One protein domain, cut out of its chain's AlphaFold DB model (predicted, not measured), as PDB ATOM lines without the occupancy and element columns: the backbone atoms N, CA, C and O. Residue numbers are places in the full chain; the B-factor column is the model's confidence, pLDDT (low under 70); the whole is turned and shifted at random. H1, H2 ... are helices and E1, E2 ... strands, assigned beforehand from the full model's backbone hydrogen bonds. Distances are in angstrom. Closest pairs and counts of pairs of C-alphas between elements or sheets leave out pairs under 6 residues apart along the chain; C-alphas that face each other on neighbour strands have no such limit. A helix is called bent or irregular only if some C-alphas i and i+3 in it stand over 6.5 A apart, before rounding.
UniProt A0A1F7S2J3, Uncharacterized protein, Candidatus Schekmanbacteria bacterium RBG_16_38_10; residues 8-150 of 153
ATOM      1  N   GLU A   8     203.668 194.759 249.813       95.81
ATOM      2  CA  GLU A   8     204.710 195.307 248.952       95.81
ATOM      3  C   GLU A   8     204.696 196.834 249.034       95.81
ATOM      4  O   GLU A   8     203.647 197.461 248.898       95.81
ATOM      5  N   PHE A   9     205.864 197.440 249.250       96.69
ATOM      6  CA  PHE A   9     206.028 198.888 249.154       96.69
ATOM      7  C   PHE A   9     205.999 199.313 247.687       96.69
ATOM      8  O   PHE A   9     206.794 198.821 246.889       96.69
ATOM      9  N   VAL A  10     205.101 200.237 247.353       96.69
ATOM     10  CA  VAL A  10     204.957 200.781 246.001       96.69
ATOM     11  C   VAL A  10     205.796 202.044 245.854       96.69
ATOM     12  O   VAL A  10     206.652 202.119 244.978       96.69
ATOM     13  N   THR A  11     205.550 203.050 246.698       96.56
ATOM     14  CA  THR A  11     206.249 204.341 246.633       96.56
ATOM     15  C   THR A  11     206.046 205.174 247.902       96.56
ATOM     16  O   THR A  11     205.129 204.915 248.684       96.56
ATOM     17  N   ASN A  12     206.892 206.190 248.089       96.06
ATOM     18  CA  ASN A  12     206.698 207.277 249.045       96.06
ATOM     19  C   ASN A  12     206.313 208.538 248.257       96.06
ATOM     20  O   ASN A  12     207.101 209.037 247.458       96.06
ATOM     21  N   LEU A  13     205.093 209.022 248.467       95.12
ATOM     22  CA  LEU A  13     204.542 210.231 247.859       95.12
ATOM     23  C   LEU A  13     204.839 211.507 248.664       95.12
ATOM     24  O   LEU A  13     204.533 212.598 248.172       95.12
ATOM     25  N   GLY A  14     205.390 211.355 249.873       90.31
ATOM     26  CA  GLY A  14     205.791 212.433 250.774       90.31
ATOM     27  C   GLY A  14     207.266 212.818 250.634       90.31
ATOM     28  O   GLY A  14     207.862 212.688 249.564       90.31
ATOM     29  N   ASP A  15     207.861 213.304 251.725       90.31
ATOM     30  CA  ASP A  15     209.234 213.817 251.718       90.31
ATOM     31  C   ASP A  15     210.294 212.698 251.726       90.31
ATOM     32  O   ASP A  15     210.059 211.577 252.195       90.31
ATOM     33  N   VAL A  16     211.497 213.021 251.240       86.44
ATOM     34  CA  VAL A  16     212.687 212.153 251.264       86.44
ATOM     35  C   VAL A  16     213.133 211.855 252.698       86.44
ATOM     36  O   VAL A  16     213.610 210.752 252.972       86.44
ATOM     37  N   ASN A  17     212.966 212.807 253.621       89.88
ATOM     38  CA  ASN A  17     213.219 212.621 255.045       89.88
ATOM     39  C   ASN A  17     211.906 212.647 255.851       89.88
ATOM     40  O   ASN A  17     211.587 213.634 256.520       89.88
ATOM     41  N   PRO A  18     211.157 211.535 255.846       90.88
ATOM     42  CA  PRO A  18     209.830 211.472 256.434       90.88
ATOM     43  C   PRO A  18     209.844 211.624 257.951       90.88
ATOM     44  O   PRO A  18     208.860 212.066 258.531       90.88
ATOM     45  N   VAL A  19     210.957 211.294 258.616       92.94
ATOM     46  CA  VAL A  19     211.067 211.465 260.071       92.94
ATOM     47  C   VAL A  19     211.087 212.942 260.466       92.94
ATOM     48  O   VAL A  19     210.651 213.273 261.566       92.94
ATOM     49  N   GLU A  20     211.576 213.818 259.585       92.88
ATOM     50  CA  GLU A  20     211.610 215.262 259.833       92.88
ATOM     51  C   GLU A  20     210.398 215.986 259.243       92.88
ATOM     52  O   GLU A  20     209.882 216.903 259.874       92.88
ATOM     53  N   TYR A  21     209.943 215.585 258.051       93.12
ATOM     54  CA  TYR A  21     208.966 216.353 257.263       93.12
ATOM     55  C   TYR A  21     207.655 215.613 256.979       93.12
ATOM     56  O   TYR A  21     206.767 216.159 256.331       93.12
ATOM     57  N   GLY A  22     207.515 214.389 257.481       93.75
ATOM     58  CA  GLY A  22     206.366 213.534 257.221       93.75
ATOM     59  C   GLY A  22     206.525 212.698 255.958       93.75
ATOM     60  O   GLY A  22     207.261 213.028 255.028       93.75
ATOM     61  N   GLY A  23     205.859 211.550 255.955       95.12
ATOM     62  CA  GLY A  23     205.946 210.581 254.867       95.12
ATOM     63  C   GLY A  23     204.582 210.036 254.512       95.12
ATOM     64  O   GLY A  23     203.749 209.846 255.398       95.12
ATOM     65  N   TYR A  24     204.379 209.754 253.227       97.50
ATOM     66  CA  TYR A  24     203.155 209.131 252.750       97.50
ATOM     67  C   TYR A  24     203.489 207.911 251.898       97.50
ATOM     68  O   TYR A  24     203.877 208.024 250.737       97.50
ATOM     69  N   PHE A  25     203.392 206.730 252.499       97.88
ATOM     70  CA  PHE A  25     203.862 205.475 251.927       97.88
ATOM     71  C   PHE A  25     202.691 204.648 251.424       97.88
ATOM     72  O   PHE A  25     201.708 204.452 252.137       97.88
ATOM     73  N   ILE A  26     202.818 204.135 250.207       98.25
ATOM     74  CA  ILE A  26     201.774 203.358 249.548       98.25
ATOM     75  C   ILE A  26     202.187 201.897 249.515       98.25
ATOM     76  O   ILE A  26     203.292 201.562 249.078       98.25
ATOM     77  N   PHE A  27     201.282 201.032 249.960       97.75
ATOM     78  CA  PHE A  27     201.479 199.594 249.998       97.75
ATOM     79  C   PHE A  27     200.406 198.880 249.188       97.75
ATOM     80  O   PHE A  27     199.241 199.269 249.174       97.75
ATOM     81  N   ARG A  28     200.799 197.790 248.534       96.94
ATOM     82  CA  ARG A  28     199.895 196.888 247.825       96.94
ATOM     83  C   ARG A  28     199.993 195.498 248.434       96.94
ATOM     84  O   ARG A  28     201.089 195.022 248.714       96.94
ATOM     85  N   ASP A  29     198.858 194.830 248.600       95.25
ATOM     86  CA  ASP A  29     198.847 193.421 248.973       95.25
ATOM     87  C   ASP A  29     199.229 192.538 247.776       95.25
ATOM     88  O   ASP A  29     198.625 192.593 246.699       95.25
ATOM     89  N   LYS A  30     200.234 191.688 247.975       94.19
ATOM     90  CA  LYS A  30     200.724 190.743 246.969       94.19
ATOM     91  C   LYS A  30     199.790 189.559 246.768       94.19
ATOM     92  O   LYS A  30     199.859 188.919 245.720       94.19
ATOM     93  N   THR A  31     198.933 189.253 247.745       91.56
ATOM     94  CA  THR A  31     197.970 188.152 247.606       91.56
ATOM     95  C   THR A  31     196.793 188.529 246.704       91.56
ATOM     96  O   THR A  31     196.130 187.645 246.163       91.56
ATOM     97  N   GLY A  32     196.562 189.834 246.504       87.00
ATOM     98  CA  GLY A  32     195.443 190.373 245.731       87.00
ATOM     99  C   GLY A  32     194.092 190.240 246.438       87.00
ATOM    100  O   GLY A  32     193.058 190.423 245.800       87.00
ATOM    101  N   ILE A  33     194.092 189.889 247.727       88.62
ATOM    102  CA  ILE A  33     192.879 189.716 248.534       88.62
ATOM    103  C   ILE A  33     192.495 191.043 249.185       88.62
ATOM    104  O   ILE A  33     191.310 191.364 249.279       88.62
ATOM    105  N   TYR A  34     193.489 191.807 249.635       91.62
ATOM    106  CA  TYR A  34     193.282 193.058 250.352       91.62
ATOM    107  C   TYR A  34     193.453 194.264 249.432       91.62
ATOM    108  O   TYR A  34     194.221 194.244 248.468       91.62
ATOM    109  N   GLN A  35     192.720 195.330 249.749       94.50
ATOM    110  CA  GLN A  35     192.854 196.605 249.059       94.50
ATOM    111  C   GLN A  35     194.216 197.241 249.384       94.50
ATOM    112  O   GLN A  35     194.800 196.938 250.428       94.50
ATOM    113  N   PRO A  36     194.767 198.084 248.494       97.31
ATOM    114  CA  PRO A  36     195.989 198.824 248.787       97.31
ATOM    115  C   PRO A  36     195.810 199.742 249.998       97.31
ATOM    116  O   PRO A  36     194.707 200.212 250.264       97.31
ATOM    117  N   GLU A  37     196.900 200.041 250.694       98.00
ATOM    118  CA  GLU A  37     196.883 200.878 251.893       98.00
ATOM    119  C   GLU A  37     197.775 202.107 251.736       98.00
ATOM    120  O   GLU A  37     198.867 202.046 251.158       98.00
ATOM    121  N   GLY A  38     197.312 203.218 252.302       98.31
ATOM    122  CA  GLY A  38     198.113 204.400 252.566       98.31
ATOM    123  C   GLY A  38     198.569 204.410 254.022       98.31
ATOM    124  O   GLY A  38     197.780 204.156 254.931       98.31
ATOM    125  N   GLU A  39     199.841 204.727 254.246       98.12
ATOM    126  CA  GLU A  39     200.411 204.980 255.567       98.12
ATOM    127  C   GLU A  39     200.948 206.409 255.614       98.12
ATOM    128  O   GLU A  39     201.908 206.734 254.912       98.12
ATOM    129  N   TYR A  40     200.344 207.258 256.440       98.19
ATOM    130  CA  TYR A  40     200.820 208.619 256.674       98.19
ATOM    131  C   TYR A  40     201.530 208.707 258.023       98.19
ATOM    132  O   TYR A  40     200.981 208.300 259.048       98.19
ATOM    133  N   TYR A  41     202.750 209.238 258.023       97.94
ATOM    134  CA  TYR A  41     203.504 209.534 259.234       97.94
ATOM    135  C   TYR A  41     203.541 211.033 259.491       97.94
ATOM    136  O   TYR A  41     204.083 211.786 258.681       97.94
ATOM    137  N   ASP A  42     203.043 211.428 260.656       97.00
ATOM    138  CA  ASP A  42     203.139 212.788 261.163       97.00
ATOM    139  C   ASP A  42     204.351 212.904 262.112       97.00
ATOM    140  O   ASP A  42     204.367 212.263 263.169       97.00
ATOM    141  N   PRO A  43     205.386 213.695 261.774       95.69
ATOM    142  CA  PRO A  43     206.588 213.824 262.592       95.69
ATOM    143  C   PRO A  43     206.357 214.635 263.878       95.69
ATOM    144  O   PRO A  43     207.080 214.433 264.862       95.69
ATOM    145  N   GLU A  44     205.356 215.521 263.903       95.81
ATOM    146  CA  GLU A  44     205.054 216.375 265.056       95.81
ATOM    147  C   GLU A  44     204.409 215.553 266.172       95.81
ATOM    148  O   GLU A  44     204.849 215.581 267.328       95.81
ATOM    149  N   THR A  45     203.398 214.759 265.817       96.56
ATOM    150  CA  THR A  45     202.652 213.905 266.756       96.56
ATOM    151  C   THR A  45     203.288 212.524 266.936       96.56
ATOM    152  O   THR A  45     203.094 211.870 267.971       96.56
ATOM    153  N   ARG A  46     204.126 212.115 265.972       97.25
ATOM    154  CA  ARG A  46     204.746 210.786 265.833       97.25
ATOM    155  C   ARG A  46     203.720 209.672 265.682       97.25
ATOM    156  O   ARG A  46     203.935 208.549 266.151       97.25
ATOM    157  N   GLU A  47     202.610 210.005 265.050       98.12
ATOM    158  CA  GLU A  47     201.512 209.098 264.772       98.12
ATOM    159  C   GLU A  47     201.634 208.549 263.352       98.12
ATOM    160  O   GLU A  47     202.105 209.214 262.428       98.12
ATOM    161  N   VAL A  48     201.266 207.282 263.210       98.25
ATOM    162  CA  VAL A  48     201.210 206.563 261.945       98.25
ATOM    163  C   VAL A  48     199.758 206.197 261.706       98.25
ATOM    164  O   VAL A  48     199.215 205.348 262.416       98.25
ATOM    165  N   PHE A  49     199.161 206.827 260.707       98.50
ATOM    166  CA  PHE A  49     197.793 206.579 260.274       98.50
ATOM    167  C   PHE A  49     197.820 205.572 259.133       98.50
ATOM    168  O   PHE A  49     198.564 205.769 258.169       98.50
ATOM    169  N   ARG A  50     197.026 204.505 259.225       97.94
ATOM    170  CA  ARG A  50     196.899 203.494 258.166       97.94
ATOM    171  C   ARG A  50     195.457 203.368 257.720       97.94
ATOM    172  O   ARG A  50     194.573 203.127 258.533       97.94
ATOM    173  N   PHE A  51     195.231 203.494 256.421       97.88
ATOM    174  CA  PHE A  51     193.889 203.511 255.854       97.88
ATOM    175  C   PHE A  51     193.848 202.837 254.485       97.88
ATOM    176  O   PHE A  51     194.844 202.804 253.757       97.88
ATOM    177  N   SER A  52     192.680 202.295 254.144       97.00
ATOM    178  CA  SER A  52     192.459 201.652 252.849       97.00
ATOM    179  C   SER A  52     192.364 202.687 251.730       97.00
ATOM    180  O   SER A  52     191.786 203.759 251.906       97.00
ATOM    181  N   LEU A  53     192.901 202.342 250.565       97.69
ATOM    182  CA  LEU A  53     192.774 203.086 249.313       97.69
ATOM    183  C   LEU A  53     191.734 202.404 248.423       97.69
ATOM    184  O   LEU A  53     192.028 202.006 247.286       97.69
ATOM    185  N   ASP A  54     190.539 202.218 248.985       96.31
ATOM    186  CA  ASP A  54     189.439 201.527 248.325       96.31
ATOM    187  C   ASP A  54     189.112 202.209 246.997       96.31
ATOM    188  O   ASP A  54     189.031 203.434 246.889       96.31
ATOM    189  N   GLN A  55     188.919 201.401 245.958       96.50
ATOM    190  CA  GLN A  55     188.363 201.916 244.720       96.50
ATOM    191  C   GLN A  55     186.877 202.195 244.920       96.50
ATOM    192  O   GLN A  55     186.123 201.352 245.420       96.50
ATOM    193  N   LEU A  56     186.460 203.389 244.517       96.75
ATOM    194  CA  LEU A  56     185.072 203.818 244.589       96.75
ATOM    195  C   LEU A  56     184.435 203.793 243.199       96.75
ATOM    196  O   LEU A  56     185.095 203.614 242.177       96.75
ATOM    197  N   GLN A  57     183.130 204.013 243.156       94.94
ATOM    198  CA  GLN A  57     182.381 204.269 241.932       94.94
ATOM    199  C   GLN A  57     181.440 205.454 242.143       94.94
ATOM    200  O   GLN A  57     181.030 205.751 243.268       94.94
ATOM    201  N   VAL A  58     181.086 206.135 241.051       94.00
ATOM    202  CA  VAL A  58     180.095 207.212 241.090       94.00
ATOM    203  C   VAL A  58     178.711 206.633 240.832       94.00
ATOM    204  O   VAL A  58     178.439 206.132 239.743       94.00
ATOM    205  N   PHE A  59     177.807 206.781 241.795       89.12
ATOM    206  CA  PHE A  59     176.407 206.400 241.657       89.12
ATOM    207  C   PHE A  59     175.504 207.595 241.953       89.12
ATOM    208  O   PHE A  59     175.519 208.150 243.046       89.12
ATOM    209  N   SER A  60     174.700 208.017 240.971       88.50
ATOM    210  CA  SER A  60     173.823 209.201 241.084       88.50
ATOM    211  C   SER A  60     174.545 210.486 241.535       88.50
ATOM    212  O   SER A  60     173.932 211.388 242.095       88.50
ATOM    213  N   GLY A  61     175.848 210.586 241.252       90.75
ATOM    214  CA  GLY A  61     176.689 211.722 241.628       90.75
ATOM    215  C   GLY A  61     177.418 211.564 242.961       90.75
ATOM    216  O   GLY A  61     178.336 212.347 243.201       90.75
ATOM    217  N   ASP A  62     177.096 210.557 243.768       94.06
ATOM    218  CA  ASP A  62     177.778 210.252 245.025       94.06
ATOM    219  C   ASP A  62     178.852 209.176 244.856       94.06
ATOM    220  O   ASP A  62     178.799 208.375 243.922       94.06
ATOM    221  N   LEU A  63     179.837 209.178 245.752       95.94
ATOM    222  CA  LEU A  63     180.858 208.140 245.844       95.94
ATOM    223  C   LEU A  63     180.380 207.017 246.768       95.94
ATOM    224  O   LEU A  63     179.967 207.274 247.900       95.94
ATOM    225  N   ILE A  64     180.453 205.784 246.273       94.31
ATOM    226  CA  ILE A  64     180.177 204.553 247.026       94.31
ATOM    227  C   ILE A  64     181.308 203.538 246.788       94.31
ATOM    228  O   ILE A  64     181.962 203.614 245.740       94.31
ATOM    229  N   PRO A  65     181.529 202.557 247.682       93.50
ATOM    230  CA  PRO A  65     182.515 201.503 247.454       93.50
ATOM    231  C   PRO A  65     182.253 200.712 246.165       93.50
ATOM    232  O   PRO A  65     181.112 200.347 245.859       93.50
ATOM    233  N   LEU A  66     183.314 200.380 245.420       90.44
ATOM    234  CA  LEU A  66     183.197 199.556 244.209       90.44
ATOM    235  C   LEU A  66     182.679 198.140 244.517       90.44
ATOM    236  O   LEU A  66     182.013 197.531 243.689       90.44
ATOM    237  N   SER A  67     182.922 197.629 245.729       84.44
ATOM    238  CA  SER A  67     182.453 196.310 246.183       84.44
ATOM    239  C   SER A  67     180.925 196.167 246.230       84.44
ATOM    240  O   SER A  67     180.410 195.051 246.343       84.44
ATOM    241  N   ILE A  68     180.186 197.272 246.119       81.06
ATOM    242  CA  ILE A  68     178.732 197.277 245.996       81.06
ATOM    243  C   ILE A  68     178.359 197.068 244.518       81.06
ATOM    244  O   ILE A  68     178.161 198.015 243.763       81.06
ATOM    245  N   TRP A  69     178.265 195.799 244.106       66.31
ATOM    246  CA  TRP A  69     177.971 195.379 242.721       66.31
ATOM    247  C   TRP A  69     176.482 195.106 242.433       66.31
ATOM    248  O   TRP A  69     176.144 194.534 241.399       66.31
ATOM    249  N   TYR A  70     175.580 195.446 243.353       63.16
ATOM    250  CA  TYR A  70     174.164 195.088 243.234       63.16
ATOM    251  C   TYR A  70     173.402 196.029 242.297       63.16
ATOM    252  O   TYR A  70     173.623 197.240 242.282       63.16
ATOM    253  N   GLU A  71     172.431 195.475 241.567       62.94
ATOM    254  CA  GLU A  71     171.410 196.278 240.899       62.94
ATOM    255  C   GLU A  71     170.652 197.099 241.952       62.94
ATOM    256  O   GLU A  71     170.435 196.630 243.072       62.94
ATOM    257  N   ARG A  72     170.238 198.322 241.600       58.12
ATOM    258  CA  ARG A  72     169.644 199.314 242.519       58.12
ATOM    259  C   ARG A  72     168.535 198.750 243.420       58.12
ATOM    260  O   ARG A  72     168.444 199.145 244.579       58.12
ATOM    261  N   ASP A  73     167.743 197.814 242.899       62.25
ATOM    262  CA  ASP A  73     166.588 197.214 243.580       62.25
ATOM    263  C   ASP A  73     166.939 195.958 244.402       62.25
ATOM    264  O   ASP A  73     166.073 195.352 245.029       62.25
ATOM    265  N   SER A  74     168.215 195.569 244.416       72.56
ATOM    266  CA  SER A  74     168.743 194.382 245.101       72.56
ATOM    267  C   SER A  74     169.761 194.709 246.200       72.56
ATOM    268  O   SER A  74     170.370 193.804 246.773       72.56
ATOM    269  N   LEU A  75     169.930 195.995 246.532       74.00
ATOM    270  CA  LEU A  75     170.749 196.407 247.666       74.00
ATOM    271  C   LEU A  75     170.114 195.924 248.984       74.00
ATOM    272  O   LEU A  75     168.928 196.161 249.214       74.00
ATOM    273  N   PRO A  76     170.887 195.295 249.889       80.75
ATOM    274  CA  PRO A  76     170.352 194.833 251.170       80.75
ATOM    275  C   PRO A  76     169.967 195.985 252.114       80.75
ATOM    276  O   PRO A  76     169.202 195.778 253.059       80.75
ATOM    277  N   HIS A  77     170.459 197.202 251.857       83.75
ATOM    278  CA  HIS A  77     170.137 198.417 252.604       83.75
ATOM    279  C   HIS A  77     169.853 199.598 251.669       83.75
ATOM    280  O   HIS A  77     170.105 199.545 250.466       83.75
ATOM    281  N   ALA A  78     169.325 200.689 252.228       85.81
ATOM    282  CA  ALA A  78     169.120 201.916 251.470       85.81
ATOM    283  C   ALA A  78     170.458 202.451 250.933       85.81
ATOM    284  O   ALA A  78     171.464 202.415 251.636       85.81
ATOM    285  N   LEU A  79     170.447 203.012 249.720       80.94
ATOM    286  CA  LEU A  79     171.638 203.566 249.060       80.94
ATOM    287  C   LEU A  79     172.460 204.490 249.974       80.94
ATOM    288  O   LEU A  79     173.683 204.406 249.998       80.94
ATOM    289  N   ASN A  80     171.783 205.328 250.764       86.25
ATOM    290  CA  ASN A  80     172.419 206.281 251.673       86.25
ATOM    291  C   ASN A  80     173.330 205.624 252.721       86.25
ATOM    292  O   ASN A  80     174.188 206.301 253.272       86.25
ATOM    293  N   SER A  81     173.159 204.331 253.004       88.75
ATOM    294  CA  SER A  81     174.023 203.573 253.915       88.75
ATOM    295  C   SER A  81     175.381 203.210 253.307       88.75
ATOM    296  O   SER A  81     176.256 202.770 254.045       88.75
ATOM    297  N   TYR A  82     175.555 203.380 251.994       90.44
ATOM    298  CA  TYR A  82     176.801 203.097 251.269       90.44
ATOM    299  C   TYR A  82     177.509 204.359 250.775       90.44
ATOM    300  O   TYR A  82     178.605 204.257 250.233       90.44
ATOM    301  N   ILE A  83     176.874 205.528 250.903       94.06
ATOM    302  CA  ILE A  83     177.482 206.798 250.505       94.06
ATOM    303  C   ILE A  83     178.652 207.080 251.438       94.06
ATOM    304  O   ILE A  83     178.479 207.133 252.657       94.06
ATOM    305  N   GLU A  84     179.823 207.296 250.848       96.06
ATOM    306  CA  GLU A  84     181.004 207.694 251.597       96.06
ATOM    307  C   GLU A  84     180.735 208.993 252.349       96.06
ATOM    308  O   GLU A  84     180.178 209.956 251.810       96.06
ATOM    309  N   TRP A  85     181.151 209.039 253.611       96.12
ATOM    310  CA  TRP A  85     180.821 210.135 254.523       96.12
ATOM    311  C   TRP A  85     181.296 211.509 254.014       96.12
ATOM    312  O   TRP A  85     180.686 212.531 254.335       96.12
ATOM    313  N   PHE A  86     182.340 211.526 253.178       96.38
ATOM    314  CA  PHE A  86     182.911 212.714 252.544       96.38
ATOM    315  C   PHE A  86     182.334 213.029 251.150       96.38
ATOM    316  O   PHE A  86     182.674 214.066 250.579       96.38
ATOM    317  N   SER A  87     181.457 212.189 250.581       96.88
ATOM    318  CA  SER A  87     180.944 212.326 249.200       96.88
ATOM    319  C   SER A  87     180.344 213.712 248.921       96.88
ATOM    320  O   SER A  87     180.622 214.343 247.895       96.88
ATOM    321  N   LYS A  88     179.570 214.233 249.877       96.31
ATOM    322  CA  LYS A  88     178.936 215.559 249.789       96.31
ATOM    323  C   LYS A  88     179.945 216.717 249.765       96.31
ATOM    324  O   LYS A  88     179.635 217.782 249.232       96.31
ATOM    325  N   ASP A  89     181.143 216.503 250.306       96.94
ATOM    326  CA  ASP A  89     182.174 217.523 250.505       96.94
ATOM    327  C   ASP A  89     183.253 217.493 249.410       96.94
ATOM    328  O   ASP A  89     184.164 218.316 249.421       96.94
ATOM    329  N   VAL A  90     183.131 216.613 248.407       97.44
ATOM    330  CA  VAL A  90     184.111 216.463 247.311       97.44
ATOM    331  C   VAL A  90     184.405 217.779 246.588       97.44
ATOM    332  O   VAL A  90     185.542 218.022 246.196       97.44
ATOM    333  N   LYS A  91     183.414 218.665 246.430       97.81
ATOM    334  CA  LYS A  91     183.650 219.995 245.840       97.81
ATOM    335  C   LYS A  91     184.567 220.857 246.710       97.81
ATOM    336  O   LYS A  91     185.443 221.531 246.178       97.81
ATOM    337  N   SER A  92     184.369 220.824 248.025       98.19
ATOM    338  CA  SER A  92     185.195 221.552 248.991       98.19
ATOM    339  C   SER A  92     186.605 220.965 249.057       98.19
ATOM    340  O   SER A  92     187.570 221.721 249.001       98.19
ATOM    341  N   LEU A  93     186.726 219.630 249.080       97.25
ATOM    342  CA  LEU A  93     188.008 218.918 249.023       97.25
ATOM    343  C   LEU A  93     188.800 219.285 247.763       97.25
ATOM    344  O   LEU A  93     189.951 219.701 247.856       97.25
ATOM    345  N   ALA A  94     188.162 219.196 246.593       97.75
ATOM    346  CA  ALA A  94     188.787 219.516 245.314       97.75
ATOM    347  C   ALA A  94     189.256 220.977 245.266       97.75
ATOM    348  O   ALA A  94     190.394 221.252 244.898       97.75
ATOM    349  N   SER A  95     188.416 221.908 245.736       98.25
ATOM    350  CA  SER A  95     188.790 223.320 245.838       98.25
ATOM    351  C   SER A  95     189.968 223.554 246.785       98.25
ATOM    352  O   SER A  95     190.770 224.444 246.518       98.25
ATOM    353  N   PHE A  96     190.067 222.808 247.887       97.81
ATOM    354  CA  PHE A  96     191.158 222.937 248.851       97.81
ATOM    355  C   PHE A  96     192.501 222.480 248.271       97.81
ATOM    356  O   PHE A  96     193.502 223.166 248.459       97.81
ATOM    357  N   VAL A  97     192.518 221.372 247.524       96.81
ATOM    358  CA  VAL A  97     193.742 220.870 246.869       96.81
ATOM    359  C   VAL A  97     193.981 221.454 245.472       96.81
ATOM    360  O   VAL A  97     194.962 221.111 244.819       96.81
ATOM    361  N   GLY A  98     193.115 222.363 245.014       97.81
ATOM    362  CA  GLY A  98     193.307 223.129 243.782       97.81
ATOM    363  C   GLY A  98     193.028 222.364 242.484       97.81
ATOM    364  O   GLY A  98     193.606 222.715 241.459       97.81
ATOM    365  N   ILE A  99     192.155 221.352 242.510       98.06
ATOM    366  CA  ILE A  99     191.765 220.570 241.323       98.06
ATOM    367  C   ILE A  99     190.255 220.623 241.076       98.06
ATOM    368  O   ILE A  99     189.478 221.081 241.919       98.06
ATOM    369  N   ASP A 100     189.816 220.155 239.907       98.00
ATOM    370  CA  ASP A 100     188.390 220.074 239.606       98.00
ATOM    371  C   ASP A 100     187.699 218.935 240.383       98.00
ATOM    372  O   ASP A 100     188.256 217.866 240.628       98.00
ATOM    373  N   SER A 101     186.433 219.134 240.752       97.81
ATOM    374  CA  SER A 101     185.682 218.124 241.509       97.81
ATOM    375  C   SER A 101     185.408 216.836 240.727       97.81
ATOM    376  O   SER A 101     185.304 215.770 241.335       97.81
ATOM    377  N   LEU A 102     185.290 216.897 239.394       97.56
ATOM    378  CA  LEU A 102     185.171 215.702 238.559       97.56
ATOM    379  C   LEU A 102     186.513 214.976 238.461       97.56
ATOM    380  O   LEU A 102     186.527 213.749 238.458       97.56
ATOM    381  N   GLU A 103     187.618 215.718 238.411       98.25
ATOM    382  CA  GLU A 103     188.969 215.157 238.476       98.25
ATOM    383  C   GLU A 103     189.197 214.418 239.797       98.25
ATOM    384  O   GLU A 103     189.533 213.237 239.771       98.25
ATOM    385  N   LEU A 104     188.868 215.030 240.941       98.44
ATOM    386  CA  LEU A 104     188.982 214.358 242.238       98.44
ATOM    387  C   LEU A 104     188.122 213.082 242.311       98.44
ATOM    388  O   LEU A 104     188.579 212.051 242.803       98.44
ATOM    389  N   LYS A 105     186.892 213.100 241.773       98.25
ATOM    390  CA  LYS A 105     186.067 211.877 241.678       98.25
ATOM    391  C   LYS A 105     186.717 210.814 240.804       98.25
ATOM    392  O   LYS A 105     186.702 209.651 241.187       98.25
ATOM    393  N   ARG A 106     187.292 211.193 239.659       98.31
ATOM    394  CA  ARG A 106     188.000 210.253 238.778       98.31
ATOM    395  C   ARG A 106     189.153 209.581 239.504       98.31
ATOM    396  O   ARG A 106     189.270 208.366 239.398       98.31
ATOM    397  N   MET A 107     189.916 210.342 240.286       98.62
ATOM    398  CA  MET A 107     191.010 209.804 241.090       98.62
ATOM    399  C   MET A 107     190.517 208.760 242.101       98.62
ATOM    400  O   MET A 107     191.102 207.689 242.179       98.62
ATOM    401  N   PHE A 108     189.399 209.002 242.804       98.44
ATOM    402  CA  PHE A 108     188.785 207.999 243.696       98.44
ATOM    403  C   PHE A 108     188.316 206.727 242.972       98.44
ATOM    404  O   PHE A 108     188.341 205.637 243.544       98.44
ATOM    405  N   THR A 109     187.866 206.856 241.723       97.81
ATOM    406  CA  THR A 109     187.381 205.723 240.919       97.81
ATOM    407  C   THR A 109     188.462 205.046 240.075       97.81
ATOM    408  O   THR A 109     188.172 204.074 239.379       97.81
ATOM    409  N   SER A 110     189.689 205.566 240.095       98.12
ATOM    410  CA  SER A 110     190.774 205.114 239.226       98.12
ATOM    411  C   SER A 110     191.227 203.701 239.568       98.12
ATOM    412  O   SER A 110     191.242 203.318 240.738       98.12
ATOM    413  N   ASP A 111     191.659 202.948 238.558       96.81
ATOM    414  CA  ASP A 111     192.369 201.681 238.752       96.81
ATOM    415  C   ASP A 111     193.807 201.916 239.253       96.81
ATOM    416  O   ASP A 111     194.378 201.048 239.921       96.81
ATOM    417  N   ASP A 112     194.376 203.105 239.009       97.81
ATOM    418  CA  ASP A 112     195.701 203.478 239.502       97.81
ATOM    419  C   ASP A 112     195.666 203.769 241.011       97.81
ATOM    420  O   ASP A 112     195.004 204.689 241.497       97.81
ATOM    421  N   ILE A 113     196.427 202.971 241.763       97.88
ATOM    422  CA  ILE A 113     196.566 203.086 243.216       97.88
ATOM    423  C   ILE A 113     197.122 204.461 243.605       97.88
ATOM    424  O   ILE A 113     196.750 204.992 244.649       97.88
ATOM    425  N   LEU A 114     198.000 205.049 242.789       98.38
ATOM    426  CA  LEU A 114     198.629 206.331 243.100       98.38
ATOM    427  C   LEU A 114     197.653 207.499 242.951       98.38
ATOM    428  O   LEU A 114     197.686 208.426 243.762       98.38
ATOM    429  N   GLU A 115     196.746 207.442 241.975       98.44
ATOM    430  CA  GLU A 115     195.666 208.426 241.866       98.44
ATOM    431  C   GLU A 115     194.726 208.329 243.069       98.44
ATOM    432  O   GLU A 115     194.419 209.349 243.694       98.44
ATOM    433  N   ARG A 116     194.348 207.106 243.468       98.44
ATOM    434  CA  ARG A 116     193.543 206.896 244.681       98.44
ATOM    435  C   ARG A 116     194.258 207.398 245.930       98.44
ATOM    436  O   ARG A 116     193.647 208.098 246.730       98.44
ATOM    437  N   ALA A 117     195.549 207.112 246.079       98.56
ATOM    438  CA  ALA A 117     196.358 207.610 247.188       98.56
ATOM    439  C   ALA A 117     196.279 209.138 247.307       98.56
ATOM    440  O   ALA A 117     195.949 209.658 248.369       98.56
ATOM    441  N   ARG A 118     196.486 209.869 246.208       98.38
ATOM    442  CA  ARG A 118     196.361 211.337 246.200       98.38
ATOM    443  C   ARG A 118     194.943 211.812 246.539       98.38
ATOM    444  O   ARG A 118     194.780 212.819 247.225       98.38
ATOM    445  N   ALA A 119     193.910 211.083 246.115       98.44
ATOM    446  CA  ALA A 119     192.533 211.402 246.482       98.44
ATOM    447  C   ALA A 119     192.286 211.234 247.994       98.44
ATOM    448  O   ALA A 119     191.737 212.134 248.627       98.44
ATOM    449  N   TYR A 120     192.745 210.140 248.605       98.56
ATOM    450  CA  TYR A 120     192.622 209.939 250.055       98.56
ATOM    451  C   TYR A 120     193.520 210.880 250.871       98.56
ATOM    452  O   TYR A 120     193.101 211.356 251.925       98.56
ATOM    453  N   GLU A 121     194.707 211.228 250.373       98.06
ATOM    454  CA  GLU A 121     195.561 212.269 250.960       98.06
ATOM    455  C   GLU A 121     194.810 213.600 251.072       98.06
ATOM    456  O   GLU A 121     194.853 214.235 252.123       98.06
ATOM    457  N   SER A 122     194.030 213.981 250.050       98.00
ATOM    458  CA  SER A 122     193.208 215.199 250.100       98.00
ATOM    459  C   SER A 122     192.198 215.192 251.258       98.00
ATOM    460  O   SER A 122     191.990 216.227 251.895       98.00
ATOM    461  N   ILE A 123     191.622 214.028 251.594       98.06
ATOM    462  CA  ILE A 123     190.742 213.870 252.762       98.06
ATOM    463  C   ILE A 123     191.546 214.087 254.042       98.06
ATOM    464  O   ILE A 123     191.135 214.877 254.892       98.06
ATOM    465  N   GLY A 124     192.691 213.410 254.168       97.50
ATOM    466  CA  GLY A 124     193.560 213.513 255.339       97.50
ATOM    467  C   GLY A 124     194.054 214.939 255.587       97.50
ATOM    468  O   GLY A 124     194.041 215.401 256.724       97.50
ATOM    469  N   MET A 125     194.407 215.673 254.533       96.38
ATOM    470  CA  MET A 125     194.850 217.065 254.639       96.38
ATOM    471  C   MET A 125     193.717 218.038 254.990       96.38
ATOM    472  O   MET A 125     193.960 219.018 255.690       96.38
ATOM    473  N   TYR A 126     192.494 217.802 254.506       97.69
ATOM    474  CA  TYR A 126     191.367 218.710 254.742       97.69
ATOM    475  C   TYR A 126     190.665 218.457 256.080       97.69
ATOM    476  O   TYR A 126     190.374 219.393 256.821       97.69
ATOM    477  N   TRP A 127     190.373 217.192 256.391       96.94
ATOM    478  CA  TRP A 127     189.627 216.800 257.591       96.94
ATOM    479  C   TRP A 127     190.522 216.328 258.740       96.94
ATOM    480  O   TRP A 127     190.054 216.255 259.874       96.94
ATOM    481  N   GLY A 128     191.791 216.015 258.474       97.00
ATOM    482  CA  GLY A 128     192.697 215.355 259.411       97.00
ATOM    483  C   GLY A 128     192.721 213.840 259.202       97.00
ATOM    484  O   GLY A 128     191.676 213.197 259.068       97.00
ATOM    485  N   PHE A 129     193.923 213.253 259.215       97.69
ATOM    486  CA  PHE A 129     194.139 211.814 259.005       97.69
ATOM    487  C   PHE A 129     193.488 210.924 260.071       97.69
ATOM    488  O   PHE A 129     193.195 209.763 259.800       97.69
ATOM    489  N   ASN A 130     193.157 211.470 261.242       97.12
ATOM    490  CA  ASN A 130     192.391 210.765 262.265       97.12
ATOM    491  C   ASN A 130     190.981 210.355 261.790       97.12
ATOM    492  O   ASN A 130     190.411 209.410 262.322       97.12
ATOM    493  N   ASN A 131     190.416 211.035 260.783       96.94
ATOM    494  CA  ASN A 131     189.139 210.627 260.181       96.94
ATOM    495  C   ASN A 131     189.280 209.406 259.261       96.94
ATOM    496  O   ASN A 131     188.284 208.747 258.971       96.94
ATOM    497  N   LEU A 132     190.499 209.108 258.804       97.19
ATOM    498  CA  LEU A 132     190.816 207.905 258.034       97.19
ATOM    499  C   LEU A 132     191.270 206.757 258.946       97.19
ATOM    500  O   LEU A 132     190.999 205.598 258.647       97.19
ATOM    501  N   ASP A 133     191.914 207.077 260.071       98.00
ATOM    502  CA  ASP A 133     192.341 206.116 261.087       98.00
ATOM    503  C   ASP A 133     192.196 206.707 262.499       98.00
ATOM    504  O   ASP A 133     192.966 207.568 262.922       98.00
ATOM    505  N   ASN A 134     191.211 206.212 263.250       95.94
ATOM    506  CA  ASN A 134     190.928 206.671 264.613       95.94
ATOM    507  C   ASN A 134     191.864 206.062 265.675       95.94
ATOM    508  O   ASN A 134     191.789 206.448 266.844       95.94
ATOM    509  N   TYR A 135     192.715 205.100 265.303       96.62
ATOM    510  CA  TYR A 135     193.607 204.392 266.221       96.62
ATOM    511  C   TYR A 135     195.043 204.352 265.685       96.62
ATOM    512  O   TYR A 135     195.618 203.264 265.553       96.62
ATOM    513  N   PRO A 136     195.653 205.522 265.419       97.69
ATOM    514  CA  PRO A 136     196.979 205.568 264.835       97.69
ATOM    515  C   PRO A 136     198.016 204.927 265.756       97.69
ATOM    516  O   PRO A 136     197.970 205.024 266.989       97.69
ATOM    517  N   LEU A 137     199.016 204.296 265.148       97.81
ATOM    518  CA  LEU A 137     200.150 203.759 265.884       97.81
ATOM    519  C   LEU A 137     201.071 204.906 266.302       97.81
ATOM    520  O   LEU A 137     201.573 205.652 265.465       97.81
ATOM    521  N   LYS A 138     201.372 204.998 267.596       98.19
ATOM    522  CA  LYS A 138     202.328 205.978 268.111       98.19
ATOM    523  C   LYS A 138     203.738 205.409 268.155       98.19
ATOM    524  O   LYS A 138     203.956 204.345 268.732       98.19
ATOM    525  N   LEU A 139     204.694 206.137 267.587       97.56
ATOM    526  CA  LEU A 139     206.099 205.746 267.550       97.56
ATOM    527  C   LEU A 139     206.982 206.706 268.348       97.56
ATOM    528  O   LEU A 139     206.766 207.916 268.428       97.56
ATOM    529  N   THR A 140     208.068 206.177 268.894       97.62
ATOM    530  CA  THR A 140     209.239 206.990 269.218       97.62
ATOM    531  C   THR A 140     209.973 207.374 267.934       97.62
ATOM    532  O   THR A 140     209.901 206.684 266.916       97.62
ATOM    533  N   ARG A 141     210.772 208.444 267.989       95.00
ATOM    534  CA  ARG A 141     211.605 208.852 266.849       95.00
ATOM    535  C   ARG A 141     212.521 207.723 266.358       95.00
ATOM    536  O   ARG A 141     212.593 207.465 265.166       95.00
ATOM    537  N   LYS A 142     213.157 206.990 267.279       96.50
ATOM    538  CA  LYS A 142     214.029 205.849 266.951       96.50
ATOM    539  C   LYS A 142     213.272 204.728 266.228       96.50
ATOM    540  O   LYS A 142     213.830 204.078 265.344       96.50
ATOM    541  N   GLU A 143     212.024 204.472 266.612       97.19
ATOM    542  CA  GLU A 143     211.178 203.487 265.933       97.19
ATOM    543  C   GLU A 143     210.783 203.959 264.535       97.19
ATOM    544  O   GLU A 143     210.866 203.159 263.604       97.19
ATOM    545  N   ALA A 144     210.445 205.242 264.364       95.88
ATOM    546  CA  ALA A 144     210.164 205.833 263.056       95.88
ATOM    547  C   ALA A 144     211.390 205.761 262.127       95.88
ATOM    548  O   ALA A 144     211.297 205.229 261.022       95.88
ATOM    549  N   GLU A 145     212.571 206.169 262.605       95.06
ATOM    550  CA  GLU A 145     213.838 206.056 261.866       95.06
ATOM    551  C   GLU A 145     214.126 204.610 261.457       95.06
ATOM    552  O   GLU A 145     214.528 204.341 260.328       95.06
ATOM    553  N   LYS A 146     213.904 203.647 262.358       95.12
ATOM    554  CA  LYS A 146     214.076 202.226 262.040       95.12
ATOM    555  C   LYS A 146     213.058 201.749 260.999       95.12
ATOM    556  O   LYS A 146     213.422 200.961 260.127       95.12
ATOM    557  N   ARG A 147     211.798 202.182 261.102       94.31
ATOM    558  CA  ARG A 147     210.693 201.760 260.229       94.31
ATOM    559  C   ARG A 147     210.883 202.250 258.796       94.31
ATOM    560  O   ARG A 147     210.722 201.440 257.878       94.31
ATOM    561  N   TYR A 148     211.236 203.526 258.630       94.00
ATOM    562  CA  TYR A 148     211.228 204.214 257.336       94.00
ATOM    563  C   TYR A 148     212.572 204.235 256.610       94.00
ATOM    564  O   TYR A 148     212.582 204.423 255.401       94.00
ATOM    565  N   ARG A 149     213.690 203.914 257.280       90.56
ATOM    566  CA  ARG A 149     215.026 203.840 256.648       90.56
ATOM    567  C   ARG A 149     215.074 203.011 255.361       90.56
ATOM    568  O   ARG A 149     215.867 203.291 254.475       90.56
ATOM    569  N   ARG A 150     214.261 201.959 255.271       85.44
ATOM    570  CA  ARG A 150     214.197 201.054 254.108       85.44
ATOM    571  C   ARG A 150     213.420 201.612 252.911       85.44
ATOM    572  O   ARG A 150     213.444 200.982 251.863       85.44
TER     573      ARG A 150
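Overview. This is residues 8 to 150 of the 153 residues of an uncharacterized protein of Candidatus Schekmanbacteria bacterium RBG_16_38_10 (UniProt A0A1F7S2J3). A twisted sheet of four strands, E1 to E4, has the long helix H4 packed slantwise over one face, and H2 and H3 join H4 in a crossed cluster of three helices. Beyond this cluster the small hairpin E5 and E6 packs on H3 and H2, and residues 73 to 78 stick out past it, while H1 and H5 meet at the opposite end of the long axis. The printed part has 143 residues, with five named helices and six named strands in the order E1 H1 E2 E3 E4 E5 E6 H2 H3 H4 H5; the class is mixed. Both sheets, E1 E2 E3 E4 and E5 E6, are antiparallel. The whole is compact, with a radius of gyration of the C-alphas of 16.2 A and spans of 53 by 36 by 25 A.

Along the chain. E1, residues 8 to 12, begins at C-alpha 8 (204.710, 195.307, 248.952). H1 is residues 18 to 21, E2 23 to 29 (19.5 A), E3 37 to 42 (16.3 A) and E4 47 to 52 (16.7 A). E5 is residues 56 to 59 and E6 62 to 65. H2 is residues 87 to 97 (15.6 A) and H3 101 to 109 (12.5 A). H4, residues 113 to 127, runs 21.0 A from C-alpha 113 (196.566, 203.086, 243.216). H5, residues 141 to 150 (15.2 A), ends at C-alpha 150 (214.197, 201.054, 254.108). H2 and H5 are irregular: C-alphas 88 and 91 are 7.6 A apart, and 147 and 150 are 7.1 A apart.

Arrangement. The sheet E1 E2 E3 E4 is twisted, with C-alphas up to 4.4 A off its best plane, and across its antiparallel neighbours E1 and E2 the backbone N 10 and O 26 are within hydrogen-bond range at 2.8 A. E2, E3 and E4 form a meander, each strand the antiparallel neighbour of the one before, with N 25 and O 39 at 2.8 A and N 40 and O 49 at 2.9 A. H4 is on this sheet at a height of 9.6 A, two layers, and lies over E2 and E3; the closest C-alphas of E3 and H4 are Gly 38 and Ala 117, 6.5 A. H3 touches residues 115 to 120 of H4 at a steep tilt of 56 degrees, closest at C-alphas 107 and 115, 4.9 A. H2 touches residues 122 to 126 of H4, about perpendicular at 89 degrees, closest at C-alphas 93 and 122, 6.5 A. In the hairpin E5 and E6, N 59 and O 62 are 2.8 A apart; the closest C-alphas of E5 and H3 are 56 and 109, 4.7 A. H5 only grazes the four-stranded sheet and touches H1, closest at C-alphas 19 and 145, 6.3 A. Every O i to N i+4 pair is within hydrogen-bond range in H3, against 5 of 7 in H2, 10 of 11 in H4 and 5 of 6 in H5; H1 is too short for one.

Size, cuts and confidence. The C-alphas farthest apart, Asp 73 and Lys 142, are 53.6 A apart. The printed part has no cut. The links E6 to H2 and H4 to H5 are long. Mean pLDDT of the printed part is 93.8; residues 69 to 73 are under 70.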